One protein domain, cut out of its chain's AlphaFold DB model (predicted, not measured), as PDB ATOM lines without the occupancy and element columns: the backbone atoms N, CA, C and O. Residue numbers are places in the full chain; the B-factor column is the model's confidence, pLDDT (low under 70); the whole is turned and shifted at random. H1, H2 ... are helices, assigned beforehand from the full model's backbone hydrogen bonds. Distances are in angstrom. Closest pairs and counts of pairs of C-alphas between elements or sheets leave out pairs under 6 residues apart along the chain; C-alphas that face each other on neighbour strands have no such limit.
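This is residues 50 to 102 of the 102 residues of an uncharacterized protein of viral metagenome (UniProt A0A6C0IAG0). A long helix, H3, is met near its beginning by a second helix, H2, set almost at a right angle to it, while the short H1 sits near the middle of H3. From the far end of H2 a long loop, residues 70 to 84, folds back to the start of H3, with a small turn-back where residues 76 to 77 pair antiparallel with residues 82 to 83. The printed part has 53 residues with three named helices, H1, H2 and H3 in chain order, and no named strand; its class is all helix. The whole is compact, with a radius of gyration of the C-alphas of 11.1 A, and its outline is only just elongated, spanning 34 by 23 by 16 A.

Begin with H3, residues 85 to 101, the longest helix with 17 residues. Find C-alpha 85 at (37.553, -31.483, 21.676); from there the helix runs 24.9 A to C-alpha 101 at (42.281, -37.318, 45.375), with z rising along the way. Next look for H2, residues 56 to 69, which runs 20.4 A from C-alpha 56 at (44.394, -42.775, 21.932) to C-alpha 69 at (25.092, -43.734, 28.417), mostly along falling x. H1, residues 50 to 54, measures 6.0 A from first to last C-alpha.

Start again at H3, which touches both other helices. With its residues 87 to 91 alone it touches H2, and H2 touches it with residues 59 to 63 alone; look at Tyr 59 and Gly 87, whose C-alphas are the closest of the two helices at 6.8 A. The lines of H2 and H3 are about perpendicular, at 84 degrees. Farther along, H3 only just touches H1, with 3 pairs of C-alphas within 8 A and with residues 91 to 95 of H3 alone; the closest C-alphas are those of Phe 50 and Phe 95, 7.1 A apart. H1 and H2 are close but not clearly touching, the closest C-alphas being those of Ile 52 and Thr 58 at 7.3 A. Along the backbone, every O i to N i+4 pair is within hydrogen-bond range in H1 and H3, and 9 of 10 are in H2.

The C-alphas of Glu 79 and Leu 102 are the two farthest apart, at 35.6 A, while those of Phe 50 and Leu 102, the first and last printed, are 12.9 A apart. Residue 102 is also the chain's last residue. The printed part has no cut. The link from H1 to H2 is tight, with 1 residue, and the link from H2 to H3 is long, with 15 residues. The mean pLDDT of the printed part is 85.2, and no printed residue is under 70.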
ATOM      1  N   PHE A  50      48.919 -39.213  33.710       88.56
ATOM      2  CA  PHE A  50      48.692 -38.324  32.569       88.56
ATOM      3  C   PHE A  50      49.092 -38.966  31.239       88.56
ATOM      4  O   PHE A  50      48.318 -38.930  30.287       88.56
ATOM      5  N   ILE A  51      50.280 -39.579  31.177       89.88
ATOM      6  CA  ILE A  51      50.762 -40.249  29.964       89.88
ATOM      7  C   ILE A  51      49.774 -41.337  29.556       89.88
ATOM      8  O   ILE A  51      49.312 -41.330  28.421       89.88
ATOM      9  N   ILE A  52      49.395 -42.217  30.487       87.88
ATOM     10  CA  ILE A  52      48.447 -43.308  30.224       87.88
ATOM     11  C   ILE A  52      47.103 -42.752  29.735       87.88
ATOM     12  O   ILE A  52      46.541 -43.249  28.758       87.88
ATOM     13  N   LEU A  53      46.591 -41.696  30.370       85.25
ATOM     14  CA  LEU A  53      45.311 -41.095  29.997       85.25
ATOM     15  C   LEU A  53      45.358 -40.336  28.664       85.25
ATOM     16  O   LEU A  53      44.327 -40.195  28.015       85.25
ATOM     17  N   SER A  54      46.535 -39.892  28.227       85.00
ATOM     18  CA  SER A  54      46.710 -39.196  26.953       85.00
ATOM     19  C   SER A  54      46.801 -40.136  25.744       85.00
ATOM     20  O   SER A  54      46.801 -39.647  24.613       85.00
ATOM     21  N   LEU A  55      46.897 -41.456  25.939       87.25
ATOM     22  CA  LEU A  55      46.944 -42.405  24.825       87.25
ATOM     23  C   LEU A  55      45.602 -42.456  24.071       87.25
ATOM     24  O   LEU A  55      44.545 -42.446  24.708       87.25
ATOM     25  N   PRO A  56      45.616 -42.640  22.735       83.69
ATOM     26  CA  PRO A  56      44.394 -42.775  21.932       83.69
ATOM     27  C   PRO A  56      43.531 -43.968  22.376       83.69
ATOM     28  O   PRO A  56      42.305 -43.899  22.332       83.69
ATOM     29  N   ILE A  57      44.158 -45.036  22.891       85.06
ATOM     30  CA  ILE A  57      43.463 -46.178  23.505       85.06
ATOM     31  C   ILE A  57      42.519 -45.723  24.626       85.06
ATOM     32  O   ILE A  57      41.395 -46.211  24.717       85.06
ATOM     33  N   THR A  58      42.947 -44.788  25.471       87.06
ATOM     34  CA  THR A  58      42.157 -44.369  26.632       87.06
ATOM     35  C   THR A  58      40.933 -43.577  26.200       87.06
ATOM     36  O   THR A  58      39.841 -43.790  26.725       87.06
ATOM     37  N   TYR A  59      41.079 -42.742  25.173       88.19
ATOM     38  CA  TYR A  59      39.942 -42.072  24.559       88.19
ATOM     39  C   TYR A  59      38.969 -43.074  23.918       88.19
ATOM     40  O   TYR A  59      37.765 -42.871  24.024       88.19
ATOM     41  N   LYS A  60      39.450 -44.180  23.318       86.31
ATOM     42  CA  LYS A  60      38.579 -45.239  22.754       86.31
ATOM     43  C   LYS A  60      37.743 -45.909  23.838       86.31
ATOM     44  O   LYS A  60      36.552 -46.135  23.651       86.31
ATOM     45  N   ILE A  61      38.348 -46.184  24.991       87.12
ATOM     46  CA  ILE A  61      37.631 -46.727  26.151       87.12
ATOM     47  C   ILE A  61      36.589 -45.719  26.652       87.12
ATOM     48  O   ILE A  61      35.458 -46.104  26.944       87.12
ATOM     49  N   LEU A  62      36.941 -44.431  26.716       88.06
ATOM     50  CA  LEU A  62      36.003 -43.380  27.106       88.06
ATOM     51  C   LEU A  62      34.823 -43.274  26.126       88.06
ATOM     52  O   LEU A  62      33.686 -43.158  26.571       88.06
ATOM     53  N   ASP A  63      35.079 -43.347  24.820       86.81
ATOM     54  CA  ASP A  63      34.045 -43.333  23.780       86.81
ATOM     55  C   ASP A  63      33.085 -44.527  23.922       86.81
ATOM     56  O   ASP A  63      31.866 -44.354  23.907       86.81
ATOM     57  N   MET A  64      33.614 -45.728  24.189       86.25
ATOM     58  CA  MET A  64      32.796 -46.912  24.481       86.25
ATOM     59  C   MET A  64      31.923 -46.730  25.733       86.25
ATOM     60  O   MET A  64      30.747 -47.094  25.723       86.25
ATOM     61  N   LEU A  65      32.472 -46.152  26.807       87.19
ATOM     62  CA  LEU A  65      31.716 -45.857  28.029       87.19
ATOM     63  C   LEU A  65      30.637 -44.793  27.792       87.19
ATOM     64  O   LEU A  65      29.526 -44.920  28.304       87.19
ATOM     65  N   ALA A  66      30.940 -43.761  27.007       85.81
ATOM     66  CA  ALA A  66      29.996 -42.699  26.684       85.81
ATOM     67  C   ALA A  66      28.825 -43.215  25.843       85.81
ATOM     68  O   ALA A  66      27.679 -42.890  26.150       85.81
ATOM     69  N   LYS A  67      29.091 -44.096  24.871       86.69
ATOM     70  CA  LYS A  67      28.061 -44.770  24.062       86.69
ATOM     71  C   LYS A  67      27.125 -45.644  24.890       86.69
ATOM     72  O   LYS A  67      25.949 -45.765  24.557       86.69
ATOM     73  N   LEU A  68      27.605 -46.179  26.015       84.19
ATOM     74  CA  LEU A  68      26.771 -46.906  26.974       84.19
ATOM     75  C   LEU A  68      25.697 -46.009  27.622       84.19
ATOM     76  O   LEU A  68      24.617 -46.487  27.962       84.19
ATOM     77  N   VAL A  69      25.997 -44.721  27.805       83.50
ATOM     78  CA  VAL A  69      25.092 -43.734  28.417       83.50
ATOM     79  C   VAL A  69      24.259 -43.015  27.354       83.50
ATOM     80  O   VAL A  69      23.076 -42.756  27.561       83.50
ATOM     81  N   SER A  70      24.865 -42.683  26.216       78.25
ATOM     82  CA  SER A  70      24.223 -41.965  25.122       78.25
ATOM     83  C   SER A  70      24.850 -42.335  23.782       78.25
ATOM     84  O   SER A  70      26.002 -42.012  23.506       78.25
ATOM     85  N   ASN A  71      24.052 -42.945  22.908       78.38
ATOM     86  CA  ASN A  71      24.486 -43.375  21.575       78.38
ATOM     87  C   ASN A  71      24.718 -42.218  20.582       78.38
ATOM     88  O   ASN A  71      25.156 -42.461  19.466       78.38
ATOM     89  N   ASN A  72      24.390 -40.977  20.961       78.62
ATOM     90  CA  ASN A  72      24.480 -39.801  20.086       78.62
ATOM     91  C   ASN A  72      25.752 -38.966  20.311       78.62
ATOM     92  O   ASN A  72      25.874 -37.887  19.738       78.62
ATOM     93  N   ILE A  73      26.651 -39.401  21.196       79.62
ATOM     94  CA  ILE A  73      27.868 -38.658  21.523       79.62
ATOM     95  C   ILE A  73      29.059 -39.431  20.974       79.62
ATOM     96  O   ILE A  73      29.363 -40.517  21.462       79.62
ATOM     97  N   ASP A  74      29.746 -38.836  20.004       81.62
ATOM     98  CA  ASP A  74      31.056 -39.296  19.557       81.62
ATOM     99  C   ASP A  74      32.143 -38.458  20.238       81.62
ATOM    100  O   ASP A  74      32.140 -37.223  20.198       81.62
ATOM    101  N   LEU A  75      33.063 -39.138  20.917       81.25
ATOM    102  CA  LEU A  75      34.200 -38.530  21.613       81.25
ATOM    103  C   LEU A  75      35.512 -38.698  20.844       81.25
ATOM    104  O   LEU A  75      36.499 -38.021  21.151       81.25
ATOM    105  N   ILE A  76      35.509 -39.560  19.832       84.38
ATOM    106  CA  ILE A  76      36.614 -39.807  18.913       84.38
ATOM    107  C   ILE A  76      36.140 -39.655  17.477       84.38
ATOM    108  O   ILE A  76      35.052 -40.099  17.117       84.38
ATOM    109  N   ASP A  77      37.018 -39.086  16.658       81.69
ATOM    110  CA  ASP A  77      36.942 -39.233  15.217       81.69
ATOM    111  C   ASP A  77      37.560 -40.581  14.810       81.69
ATOM    112  O   ASP A  77      38.766 -40.806  14.951       81.69
ATOM    113  N   ASN A  78      36.719 -41.503  14.341       74.69
ATOM    114  CA  ASN A  78      37.149 -42.844  13.948       74.69
ATOM    115  C   ASN A  78      37.988 -42.852  12.660       74.69
ATOM    116  O   ASN A  78      38.675 -43.841  12.416       74.69
ATOM    117  N   GLU A  79      37.950 -41.791  11.847       77.38
ATOM    118  CA  GLU A  79      38.713 -41.718  10.595       77.38
ATOM    119  C   GLU A  79      40.172 -41.319  10.840       77.38
ATOM    120  O   GLU A  79      41.083 -41.878  10.230       77.38
ATOM    121  N   CYS A  80      40.403 -40.381  11.760       76.75
ATOM    122  CA  CYS A  80      41.741 -39.887  12.096       76.75
ATOM    123  C   CYS A  80      42.319 -40.491  13.389       76.75
ATOM    124  O   CYS A  80      43.451 -40.180  13.747       76.75
ATOM    125  N   GLU A  81      41.562 -41.342  14.094       76.56
ATOM    126  CA  GLU A  81      41.880 -41.862  15.437       76.56
ATOM    127  C   GLU A  81      42.199 -40.766  16.471       76.56
ATOM    128  O   GLU A  81      42.896 -40.995  17.465       76.56
ATOM    129  N   GLU A  82      41.669 -39.563  16.257       81.81
ATOM    130  CA  GLU A  82      41.912 -38.417  17.117       81.81
ATOM    131  C   GLU A  82      40.757 -38.190  18.091       81.81
ATOM    132  O   GLU A  82      39.576 -38.316  17.767       81.81
ATOM    133  N   ALA A  83      41.103 -37.793  19.316       83.56
ATOM    134  CA  ALA A  83      40.112 -37.361  20.288       83.56
ATOM    135  C   ALA A  83      39.521 -36.008  19.874       83.56
ATOM    136  O   ALA A  83      40.260 -35.021  19.744       83.56
ATOM    137  N   LEU A  84      38.192 -35.950  19.760       87.44
ATOM    138  CA  LEU A  84      37.447 -34.712  19.547       87.44
ATOM    139  C   LEU A  84      37.635 -33.767  20.748       87.44
ATOM    140  O   LEU A  84      37.918 -34.223  21.864       87.44
ATOM    141  N   PRO A  85      37.430 -32.446  20.579       86.25
ATOM    142  CA  PRO A  85      37.553 -31.483  21.676       86.25
ATOM    143  C   PRO A  85      36.726 -31.857  22.915       86.25
ATOM    144  O   PRO A  85      37.175 -31.662  24.042       86.25
ATOM    145  N   LEU A  86      35.548 -32.459  22.709       85.94
ATOM    146  CA  LEU A  86      34.677 -32.934  23.783       85.94
ATOM    147  C   LEU A  86      35.306 -34.095  24.573       85.94
ATOM    148  O   LEU A  86      35.305 -34.069  25.803       85.94
ATOM    149  N   GLY A  87      35.905 -35.075  23.886       86.31
ATOM    150  CA  GLY A  87      36.621 -36.185  24.521       86.31
ATOM    151  C   GLY A  87      37.823 -35.704  25.334       86.31
ATOM    152  O   GLY A  87      38.020 -36.137  26.469       86.31
ATOM    153  N   ARG A  88      38.577 -34.731  24.801       87.69
ATOM    154  CA  ARG A  88      39.696 -34.077  25.511       87.69
ATOM    155  C   ARG A  88      39.231 -33.348  26.771       87.69
ATOM    156  O   ARG A  88      39.880 -33.457  27.809       87.69
ATOM    157  N   LEU A  89      38.100 -32.648  26.704       90.12
ATOM    158  CA  LEU A  89      37.518 -31.950  27.851       90.12
ATOM    159  C   LEU A  89      37.122 -32.935  28.956       90.12
ATOM    160  O   LEU A  89      37.507 -32.749  30.110       90.12
ATOM    161  N   ILE A  90      36.407 -34.008  28.613       89.88
ATOM    162  CA  ILE A  90      35.981 -35.021  29.589       89.88
ATOM    163  C   ILE A  90      37.196 -35.699  30.233       89.88
ATOM    164  O   ILE A  90      37.253 -35.810  31.458       89.88
ATOM    165  N   MET A  91      38.207 -36.079  29.444       89.62
ATOM    166  CA  MET A  91      39.448 -36.645  29.984       89.62
ATOM    167  C   MET A  91      40.199 -35.668  30.892       89.62
ATOM    168  O   MET A  91      40.743 -36.086  31.913       89.62
ATOM    169  N   SER A  92      40.195 -34.368  30.576       89.38
ATOM    170  CA  SER A  92      40.783 -33.339  31.439       89.38
ATOM    171  C   SER A  92      40.062 -33.231  32.785       89.38
ATOM    172  O   SER A  92      40.732 -33.121  33.812       89.38
ATOM    173  N   ILE A  93      38.728 -33.323  32.805       91.38
ATOM    174  CA  ILE A  93      37.943 -33.346  34.050       91.38
ATOM    175  C   ILE A  93      38.284 -34.592  34.873       91.38
ATOM    176  O   ILE A  93      38.570 -34.481  36.064       91.38
ATOM    177  N   ILE A  94      38.301 -35.771  34.243       90.50
ATOM    178  CA  ILE A  94      38.632 -37.044  34.903       90.50
ATOM    179  C   ILE A  94      40.035 -36.982  35.518       90.50
ATOM    180  O   ILE A  94      40.225 -37.330  36.682       90.50
ATOM    181  N   PHE A  95      41.016 -36.492  34.761       90.62
ATOM    182  CA  PHE A  95      42.382 -36.331  35.246       90.62
ATOM    183  C   PHE A  95      42.472 -35.340  36.418       90.62
ATOM    184  O   PHE A  95      43.165 -35.608  37.399       90.62
ATOM    185  N   GLY A  96      41.722 -34.236  36.360       89.25
ATOM    186  CA  GLY A  96      41.617 -33.279  37.462       89.25
ATOM    187  C   GLY A  96      41.067 -33.905  38.748       89.25
ATOM    188  O   GLY A  96      41.603 -33.651  39.825       89.25
ATOM    189  N   ILE A  97      40.057 -34.774  38.641       90.38
ATOM    190  CA  ILE A  97      39.506 -35.515  39.787       90.38
ATOM    191  C   ILE A  97      40.557 -36.462  40.379       90.38
ATOM    192  O   ILE A  97      40.709 -36.511  41.598       90.38
ATOM    193  N   PHE A  98      41.316 -37.177  39.542       87.62
ATOM    194  CA  PHE A  98      42.380 -38.062  40.024       87.62
ATOM    195  C   PHE A  98      43.475 -37.308  40.776       87.62
ATOM    196  O   PHE A  98      43.885 -37.763  41.839       87.62
ATOM    197  N   ILE A  99      43.917 -36.155  40.263       88.12
ATOM    198  CA  ILE A  99      44.899 -35.310  40.960       88.12
ATOM    199  C   ILE A  99      44.344 -34.808  42.291       88.12
ATOM    200  O   ILE A  99      45.081 -34.759  43.264       88.12
ATOM    201  N   PHE A 100      43.067 -34.431  42.349       86.62
ATOM    202  CA  PHE A 100      42.475 -33.902  43.576       86.62
ATOM    203  C   PHE A 100      42.437 -34.929  44.721       86.62
ATOM    204  O   PHE A 100      42.482 -34.547  45.888       86.62
ATOM    205  N   ILE A 101      42.341 -36.221  44.396       84.94
ATOM    206  CA  ILE A 101      42.281 -37.318  45.375       84.94
ATOM    207  C   ILE A 101      43.683 -37.764  45.847       84.94
ATOM    208  O   ILE A 101      43.802 -38.335  46.933       84.94
ATOM    209  N   LEU A 102      44.722 -37.534  45.037       77.81
ATOM    210  CA  LEU A 102      46.105 -38.008  45.232       77.81
ATOM    211  C   LEU A 102      46.947 -37.090  46.130       77.81
ATOM    212  O   LEU A 102      47.750 -37.644  46.919       77.81
TER     213      LEU A 102